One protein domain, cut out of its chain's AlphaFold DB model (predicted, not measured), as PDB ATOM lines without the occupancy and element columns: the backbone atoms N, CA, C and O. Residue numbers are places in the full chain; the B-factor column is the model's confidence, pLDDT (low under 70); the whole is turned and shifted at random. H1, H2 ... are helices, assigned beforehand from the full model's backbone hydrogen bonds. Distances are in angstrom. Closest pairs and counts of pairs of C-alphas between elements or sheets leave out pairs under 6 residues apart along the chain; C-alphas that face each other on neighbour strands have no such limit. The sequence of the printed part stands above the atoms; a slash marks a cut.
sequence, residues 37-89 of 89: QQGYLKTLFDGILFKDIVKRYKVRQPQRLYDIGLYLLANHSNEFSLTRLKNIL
ATOM      1  N   GLN A  37     199.751 169.595 181.461       90.00
ATOM      2  CA  GLN A  37     199.785 168.140 181.514       90.00
ATOM      3  C   GLN A  37     198.461 167.532 181.057       90.00
ATOM      4  O   GLN A  37     198.452 166.604 180.246       90.00
ATOM      5  N   GLN A  38     197.338 168.045 181.565       89.25
ATOM      6  CA  GLN A  38     196.030 167.449 181.304       89.25
ATOM      7  C   GLN A  38     195.638 167.614 179.836       89.25
ATOM      8  O   GLN A  38     195.282 166.631 179.180       89.25
ATOM      9  N   GLY A  39     195.754 168.828 179.294       93.56
ATOM     10  CA  GLY A  39     195.456 169.108 177.896       93.56
ATOM     11  C   GLY A  39     196.375 168.355 176.936       93.56
ATOM     12  O   GLY A  39     195.894 167.774 175.955       93.56
ATOM     13  N   TYR A  40     197.678 168.308 177.230       94.44
ATOM     14  CA  TYR A  40     198.648 167.593 176.402       94.44
ATOM     15  C   TYR A  40     198.366 166.090 176.367       94.44
ATOM     16  O   TYR A  40     198.195 165.525 175.284       94.44
ATOM     17  N   LEU A  41     198.260 165.444 177.533       94.31
ATOM     18  CA  LEU A  41     198.048 163.997 177.607       94.31
ATOM     19  C   LEU A  41     196.689 163.591 177.038       94.31
ATOM     20  O   LEU A  41     196.603 162.582 176.337       94.31
ATOM     21  N   LYS A  42     195.644 164.401 177.250       94.94
ATOM     22  CA  LYS A  42     194.339 164.173 176.619       94.94
ATOM     23  C   LYS A  42     194.437 164.246 175.097       94.94
ATOM     24  O   LYS A  42     193.935 163.363 174.409       94.94
ATOM     25  N   THR A  43     195.105 165.267 174.566       96.62
ATOM     26  CA  THR A  43     195.282 165.430 173.113       96.62
ATOM     27  C   THR A  43     196.095 164.286 172.514       96.62
ATOM     28  O   THR A  43     195.759 163.792 171.435       96.62
ATOM     29  N   LEU A  44     197.144 163.847 173.213       95.88
ATOM     30  CA  LEU A  44     197.955 162.699 172.822       95.88
ATOM     31  C   LEU A  44     197.110 161.420 172.783       95.88
ATOM     32  O   LEU A  44     197.111 160.721 171.770       95.88
ATOM     33  N   PHE A  45     196.352 161.147 173.845       96.88
ATOM     34  CA  PHE A  45     195.466 159.988 173.926       96.88
ATOM     35  C   PHE A  45     194.401 159.996 172.823       96.88
ATOM     36  O   PHE A  45     194.275 159.017 172.085       96.88
ATOM     37  N   ASP A  46     193.692 161.115 172.647       97.44
ATOM     38  CA  ASP A  46     192.681 161.282 171.599       97.44
ATOM     39  C   ASP A  46     193.310 161.117 170.200       97.44
ATOM     40  O   ASP A  46     192.716 160.515 169.301       97.44
ATOM     41  N   GLY A  47     194.533 161.619 170.007       98.00
ATOM     42  CA  GLY A  47     195.307 161.459 168.777       98.00
ATOM     43  C   GLY A  47     195.595 159.995 168.460       98.00
ATOM     44  O   GLY A  47     195.222 159.524 167.383       98.00
ATOM     45  N   ILE A  48     196.177 159.267 169.412       97.25
ATOM     46  CA  ILE A  48     196.482 157.840 169.262       97.25
ATOM     47  C   ILE A  48     195.197 157.057 168.973       97.25
ATOM     48  O   ILE A  48     195.118 156.292 168.007       97.25
ATOM     49  N   LEU A  49     194.152 157.276 169.769       97.88
ATOM     50  CA  LEU A  49     192.932 156.488 169.670       97.88
ATOM     51  C   LEU A  49     192.172 156.777 168.373       97.88
ATOM     52  O   LEU A  49     191.865 155.854 167.615       97.88
ATOM     53  N   PHE A  50     191.894 158.044 168.068       97.81
ATOM     54  CA  PHE A  50     191.055 158.378 166.920       97.81
ATOM     55  C   PHE A  50     191.826 158.439 165.599       97.81
ATOM     56  O   PHE A  50     191.330 157.961 164.571       97.81
ATOM     57  N   LYS A  51     193.034 159.016 165.591       96.69
ATOM     58  CA  LYS A  51     193.801 159.209 164.350       96.69
ATOM     59  C   LYS A  51     194.596 157.961 163.993       96.69
ATOM     60  O   LYS A  51     194.532 157.529 162.841       96.69
ATOM     61  N   ASP A  52     195.283 157.358 164.957       97.88
ATOM     62  CA  ASP A  52     196.218 156.272 164.650       97.88
ATOM     63  C   ASP A  52     195.554 154.897 164.634       97.88
ATOM     64  O   ASP A  52     195.964 154.048 163.837       97.88
ATOM     65  N   ILE A  53     194.508 154.692 165.444       97.62
ATOM     66  CA  ILE A  53     193.790 153.413 165.546       97.62
ATOM     67  C   ILE A  53     192.458 153.454 164.787       97.62
ATOM     68  O   ILE A  53     192.303 152.749 163.786       97.62
ATOM     69  N   VAL A  54     191.490 154.275 165.216       97.94
ATOM     70  CA  VAL A  54     190.125 154.267 164.648       97.94
ATOM     71  C   VAL A  54     190.146 154.520 163.145       97.94
ATOM     72  O   VAL A  54     189.556 153.742 162.390       97.94
ATOM     73  N   LYS A  55     190.848 155.565 162.694       97.12
ATOM     74  CA  LYS A  55     190.927 155.909 161.269       97.12
ATOM     75  C   LYS A  55     191.699 154.865 160.458       97.12
ATOM     76  O   LYS A  55     191.263 154.520 159.361       97.12
ATOM     77  N   ARG A  56     192.809 154.339 160.992       97.94
ATOM     78  CA  ARG A  56     193.657 153.341 160.313       97.94
ATOM     79  C   ARG A  56     192.929 152.015 160.104       97.94
ATOM     80  O   ARG A  56     192.990 151.457 159.012       97.94
ATOM     81  N   TYR A  57     192.225 151.534 161.126       97.56
ATOM     82  CA  TYR A  57     191.576 150.218 161.114       97.56
ATOM     83  C   TYR A  57     190.071 150.268 160.832       97.56
ATOM     84  O   TYR A  57     189.419 149.226 160.837       97.56
ATOM     85  N   LYS A  58     189.509 151.456 160.567       96.44
ATOM     86  CA  LYS A  58     188.072 151.670 160.309       96.44
ATOM     87  C   LYS A  58     187.198 151.030 161.396       96.44
ATOM     88  O   LYS A  58     186.266 150.275 161.112       96.44
ATOM     89  N   VAL A  59     187.541 151.303 162.655       97.00
ATOM     90  CA  VAL A  59     186.855 150.735 163.825       97.00
ATOM     91  C   VAL A  59     185.373 151.111 163.788       97.00
ATOM     92  O   VAL A  59     185.025 152.284 163.709       97.00
ATOM     93  N   ARG A  60     184.494 150.104 163.869       96.00
ATOM     94  CA  ARG A  60     183.033 150.288 163.758       96.00
ATOM     95  C   ARG A  60     182.419 151.028 164.948       96.00
ATOM     96  O   ARG A  60     181.436 151.734 164.777       96.00
ATOM     97  N   GLN A  61     182.973 150.829 166.144       95.44
ATOM     98  CA  GLN A  61     182.461 151.380 167.402       95.44
ATOM     99  C   GLN A  61     183.561 152.178 168.120       95.44
ATOM    100  O   GLN A  61     184.116 151.704 169.112       95.44
ATOM    101  N   PRO A  62     183.923 153.366 167.609       95.75
ATOM    102  CA  PRO A  62     185.024 154.153 168.160       95.75
ATOM    103  C   PRO A  62     184.765 154.619 169.597       95.75
ATOM    104  O   PRO A  62     185.701 154.651 170.387       95.75
ATOM    105  N   GLN A  63     183.507 154.899 169.960       95.44
ATOM    106  CA  GLN A  63     183.152 155.289 171.327       95.44
ATOM    107  C   GLN A  63     183.445 154.172 172.335       95.44
ATOM    108  O   GLN A  63     184.103 154.414 173.334       95.44
ATOM    109  N   ARG A  64     183.071 152.920 172.038       94.88
ATOM    110  CA  ARG A  64     183.379 151.794 172.936       94.88
ATOM    111  C   ARG A  64     184.879 151.591 173.123       94.88
ATOM    112  O   ARG A  64     185.329 151.267 174.214       94.88
ATOM    113  N   LEU A  65     185.663 151.785 172.061       95.56
ATOM    114  CA  LEU A  65     187.122 151.727 172.157       95.56
ATOM    115  C   LEU A  65     187.667 152.849 173.053       95.56
ATOM    116  O   LEU A  65     188.581 152.604 173.836       95.56
ATOM    117  N   TYR A  66     187.095 154.049 172.950       96.38
ATOM    118  CA  TYR A  66     187.418 155.175 173.821       96.38
ATOM    119  C   TYR A  66     187.133 154.859 175.291       96.38
ATOM    120  O   TYR A  66     188.016 155.022 176.131       96.38
ATOM    121  N   ASP A  67     185.950 154.319 175.585       95.69
ATOM    122  CA  ASP A  67     185.534 153.980 176.947       95.69
ATOM    123  C   ASP A  67     186.423 152.877 177.552       95.69
ATOM    124  O   ASP A  67     186.848 152.978 178.704       95.69
ATOM    125  N   ILE A  68     186.793 151.862 176.757       95.19
ATOM    126  CA  ILE A  68     187.782 150.844 177.154       95.19
ATOM    127  C   ILE A  68     189.143 151.489 177.432       95.19
ATOM    128  O   ILE A  68     189.774 151.177 178.441       95.19
ATOM    129  N   GLY A  69     189.603 152.389 176.561       95.56
ATOM    130  CA  GLY A  69     190.868 153.096 176.748       95.56
ATOM    131  C   GLY A  69     190.892 153.906 178.046       95.56
ATOM    132  O   GLY A  69     191.838 153.784 178.823       95.56
ATOM    133  N   LEU A  70     189.828 154.663 178.329       95.44
ATOM    134  CA  LEU A  70     189.683 155.402 179.586       95.44
ATOM    135  C   LEU A  70     189.649 154.476 180.804       95.44
ATOM    136  O   LEU A  70     190.319 154.756 181.799       95.44
ATOM    137  N   TYR A  71     188.917 153.361 180.724       95.50
ATOM    138  CA  TYR A  71     188.881 152.373 181.800       95.50
ATOM    139  C   TYR A  71     190.286 151.846 182.117       95.50
ATOM    140  O   TYR A  71     190.666 151.775 183.288       95.50
ATOM    141  N   LEU A  72     191.061 151.494 181.085       95.06
ATOM    142  CA  LEU A  72     192.417 150.970 181.246       95.06
ATOM    143  C   LEU A  72     193.372 152.027 181.808       95.06
ATOM    144  O   LEU A  72     194.175 151.699 182.675       95.06
ATOM    145  N   LEU A  73     193.257 153.291 181.391       93.19
ATOM    146  CA  LEU A  73     194.059 154.387 181.950       93.19
ATOM    147  C   LEU A  73     193.770 154.615 183.439       93.19
ATOM    148  O   LEU A  73     194.694 154.720 184.247       93.19
ATOM    149  N   ALA A  74     192.490 154.628 183.816       92.81
ATOM    150  CA  ALA A  74     192.071 154.790 185.208       92.81
ATOM    151  C   ALA A  74     192.496 153.611 186.106       92.81
ATOM    152  O   ALA A  74     192.536 153.748 187.324       92.81
ATOM    153  N   ASN A  75     192.823 152.460 185.511       93.62
ATOM    154  CA  ASN A  75     193.146 151.215 186.207       93.62
ATOM    155  C   ASN A  75     194.495 150.627 185.758       93.62
ATOM    156  O   ASN A  75     194.658 149.410 185.754       93.62
ATOM    157  N   HIS A  76     195.460 151.468 185.376       88.75
ATOM    158  CA  HIS A  76     196.704 151.061 184.704       88.75
ATOM    159  C   HIS A  76     197.593 150.074 185.488       88.75
ATOM    160  O   HIS A  76     198.441 149.419 184.887       88.75
ATOM    161  N   SER A  77     197.394 149.938 186.800       90.88
ATOM    162  CA  SER A  77     198.114 148.982 187.659       90.88
ATOM    163  C   SER A  77     197.264 147.800 188.134       90.88
ATOM    164  O   SER A  77     197.765 146.952 188.867       90.88
ATOM    165  N   ASN A  78     195.990 147.730 187.740       94.50
ATOM    166  CA  ASN A  78     195.075 146.679 188.175       94.50
ATOM    167  C   ASN A  78     194.988 145.555 187.139       94.50
ATOM    168  O   ASN A  78     195.032 145.783 185.927       94.50
ATOM    169  N   GLU A  79     194.771 144.331 187.615       95.00
ATOM    170  CA  GLU A  79     194.433 143.209 186.745       95.00
ATOM    171  C   GLU A  79     193.077 143.437 186.058       95.00
ATOM    172  O   GLU A  79     192.115 143.938 186.651       95.00
ATOM    173  N   PHE A  80     192.975 143.031 184.792       94.12
ATOM    174  CA  PHE A  80     191.731 143.087 184.031       94.12
ATOM    175  C   PHE A  80     191.517 141.802 183.234       94.12
ATOM    176  O   PHE A  80     192.457 141.094 182.882       94.12
ATOM    177  N   SER A  81     190.258 141.512 182.908       95.00
ATOM    178  CA  SER A  81     189.902 140.405 182.022       95.00
ATOM    179  C   SER A  81     189.026 140.890 180.876       95.00
ATOM    180  O   SER A  81     188.114 141.699 181.060       95.00
ATOM    181  N   LEU A  82     189.281 140.362 179.678       94.12
ATOM    182  CA  LEU A  82     188.518 140.721 178.480       94.12
ATOM    183  C   LEU A  82     187.036 140.349 178.616       94.12
ATOM    184  O   LEU A  82     186.170 141.103 178.181       94.12
ATOM    185  N   THR A  83     186.737 139.222 179.271       95.62
ATOM    186  CA  THR A  83     185.359 138.791 179.544       95.62
ATOM    187  C   THR A  83     184.631 139.785 180.434       95.62
ATOM    188  O   THR A  83     183.487 140.128 180.145       95.62
ATOM    189  N   ARG A  84     185.283 140.280 181.497       93.56
ATOM    190  CA  ARG A  84     184.679 141.292 182.364       93.56
ATOM    191  C   ARG A  84     184.442 142.576 181.586       93.56
ATOM    192  O   ARG A  84     183.313 143.043 181.597       93.56
ATOM    193  N   LEU A  85     185.456 143.083 180.876       93.62
ATOM    194  CA  LEU A  85     185.353 144.313 180.079       93.62
ATOM    195  C   LEU A  85     184.188 144.259 179.087       93.62
ATOM    196  O   LEU A  85     183.370 145.168 179.082       93.62
ATOM    197  N   LYS A  86     184.052 143.161 178.337       92.19
ATOM    198  CA  LYS A  86     182.952 142.945 177.381       92.19
ATOM    199  C   LYS A  86     181.556 143.049 178.014       92.19
ATOM    200  O   LYS A  86     180.597 143.381 177.325       92.19
ATOM    201  N   ASN A  87     181.423 142.684 179.287       92.06
ATOM    202  CA  ASN A  87     180.133 142.674 179.974       92.06
ATOM    203  C   ASN A  87     179.779 144.032 180.594       92.06
ATOM    204  O   ASN A  87     178.613 144.248 180.915       92.06
ATOM    205  N   ILE A  88     180.763 144.917 180.796       88.69
ATOM    206  CA  ILE A  88     180.573 146.213 181.464       88.69
ATOM    207  C   ILE A  88     180.698 147.423 180.521       88.69
ATOM    208  O   ILE A  88     180.297 148.514 180.916       88.69
ATOM    209  N   LEU A  89     181.237 147.238 179.307       84.25
ATOM    210  CA  LEU A  89     181.487 148.263 178.278       84.25
ATOM    211  C   LEU A  89     181.092 147.735 176.882       84.25
ATOM    212  O   LEU A  89     180.512 148.496 176.071       84.25
TER     213      LEU A  89
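Overview. This is residues 37 to 89 of the 89 residues of an uncharacterized protein of Deltaproteobacteria bacterium (UniProt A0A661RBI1). A helical hairpin of H1 and H2 opens away from its tight turn, and short H3 sits crosswise on the other side of H2 from H1. Residues 37 to 44 of H1 stick out beyond the hairpin's contact. The printed part has 53 residues with three named helices, H1, H2, H3, and no named strand: all helix. It is flat, spanning 29 by 28 by 12 A, and only just loose, close to compact, with a radius of gyration of the C-alphas of 12.0 A.

Along the chain. Find C-alpha 37 at (199.785, 168.140, 181.514); from there H1 runs 28.4 A to residue 57. H2, residues 62 to 74, covers 18.5 A. H3, residues 82 to 88, ends at C-alpha 88 (180.573, 146.213, 181.464).

Arrangement. Look at Val 54 and Pro 62: their C-alphas, 6.2 A apart, are the closest of H1 and H2. The two touch through residues 49 to 54 and 62 to 66 alone, opposite ways at a steep tilt of 41 degrees. H3 is close to H2 but not clearly touching, C-alphas of Ile 68 and Leu 85 being closest at 7.6 A, about perpendicular at 73 degrees. H1 and H3 are apart. In H2 and H3 every O i to N i+4 pair is within hydrogen-bond range, in H1 13 of 17.

Size, cuts and confidence. The C-alphas of Gln 37 and Thr 83 are farthest apart, 32.8 A. The printed part has no cut, no link is long, and no printed residue is under 70 in pLDDT.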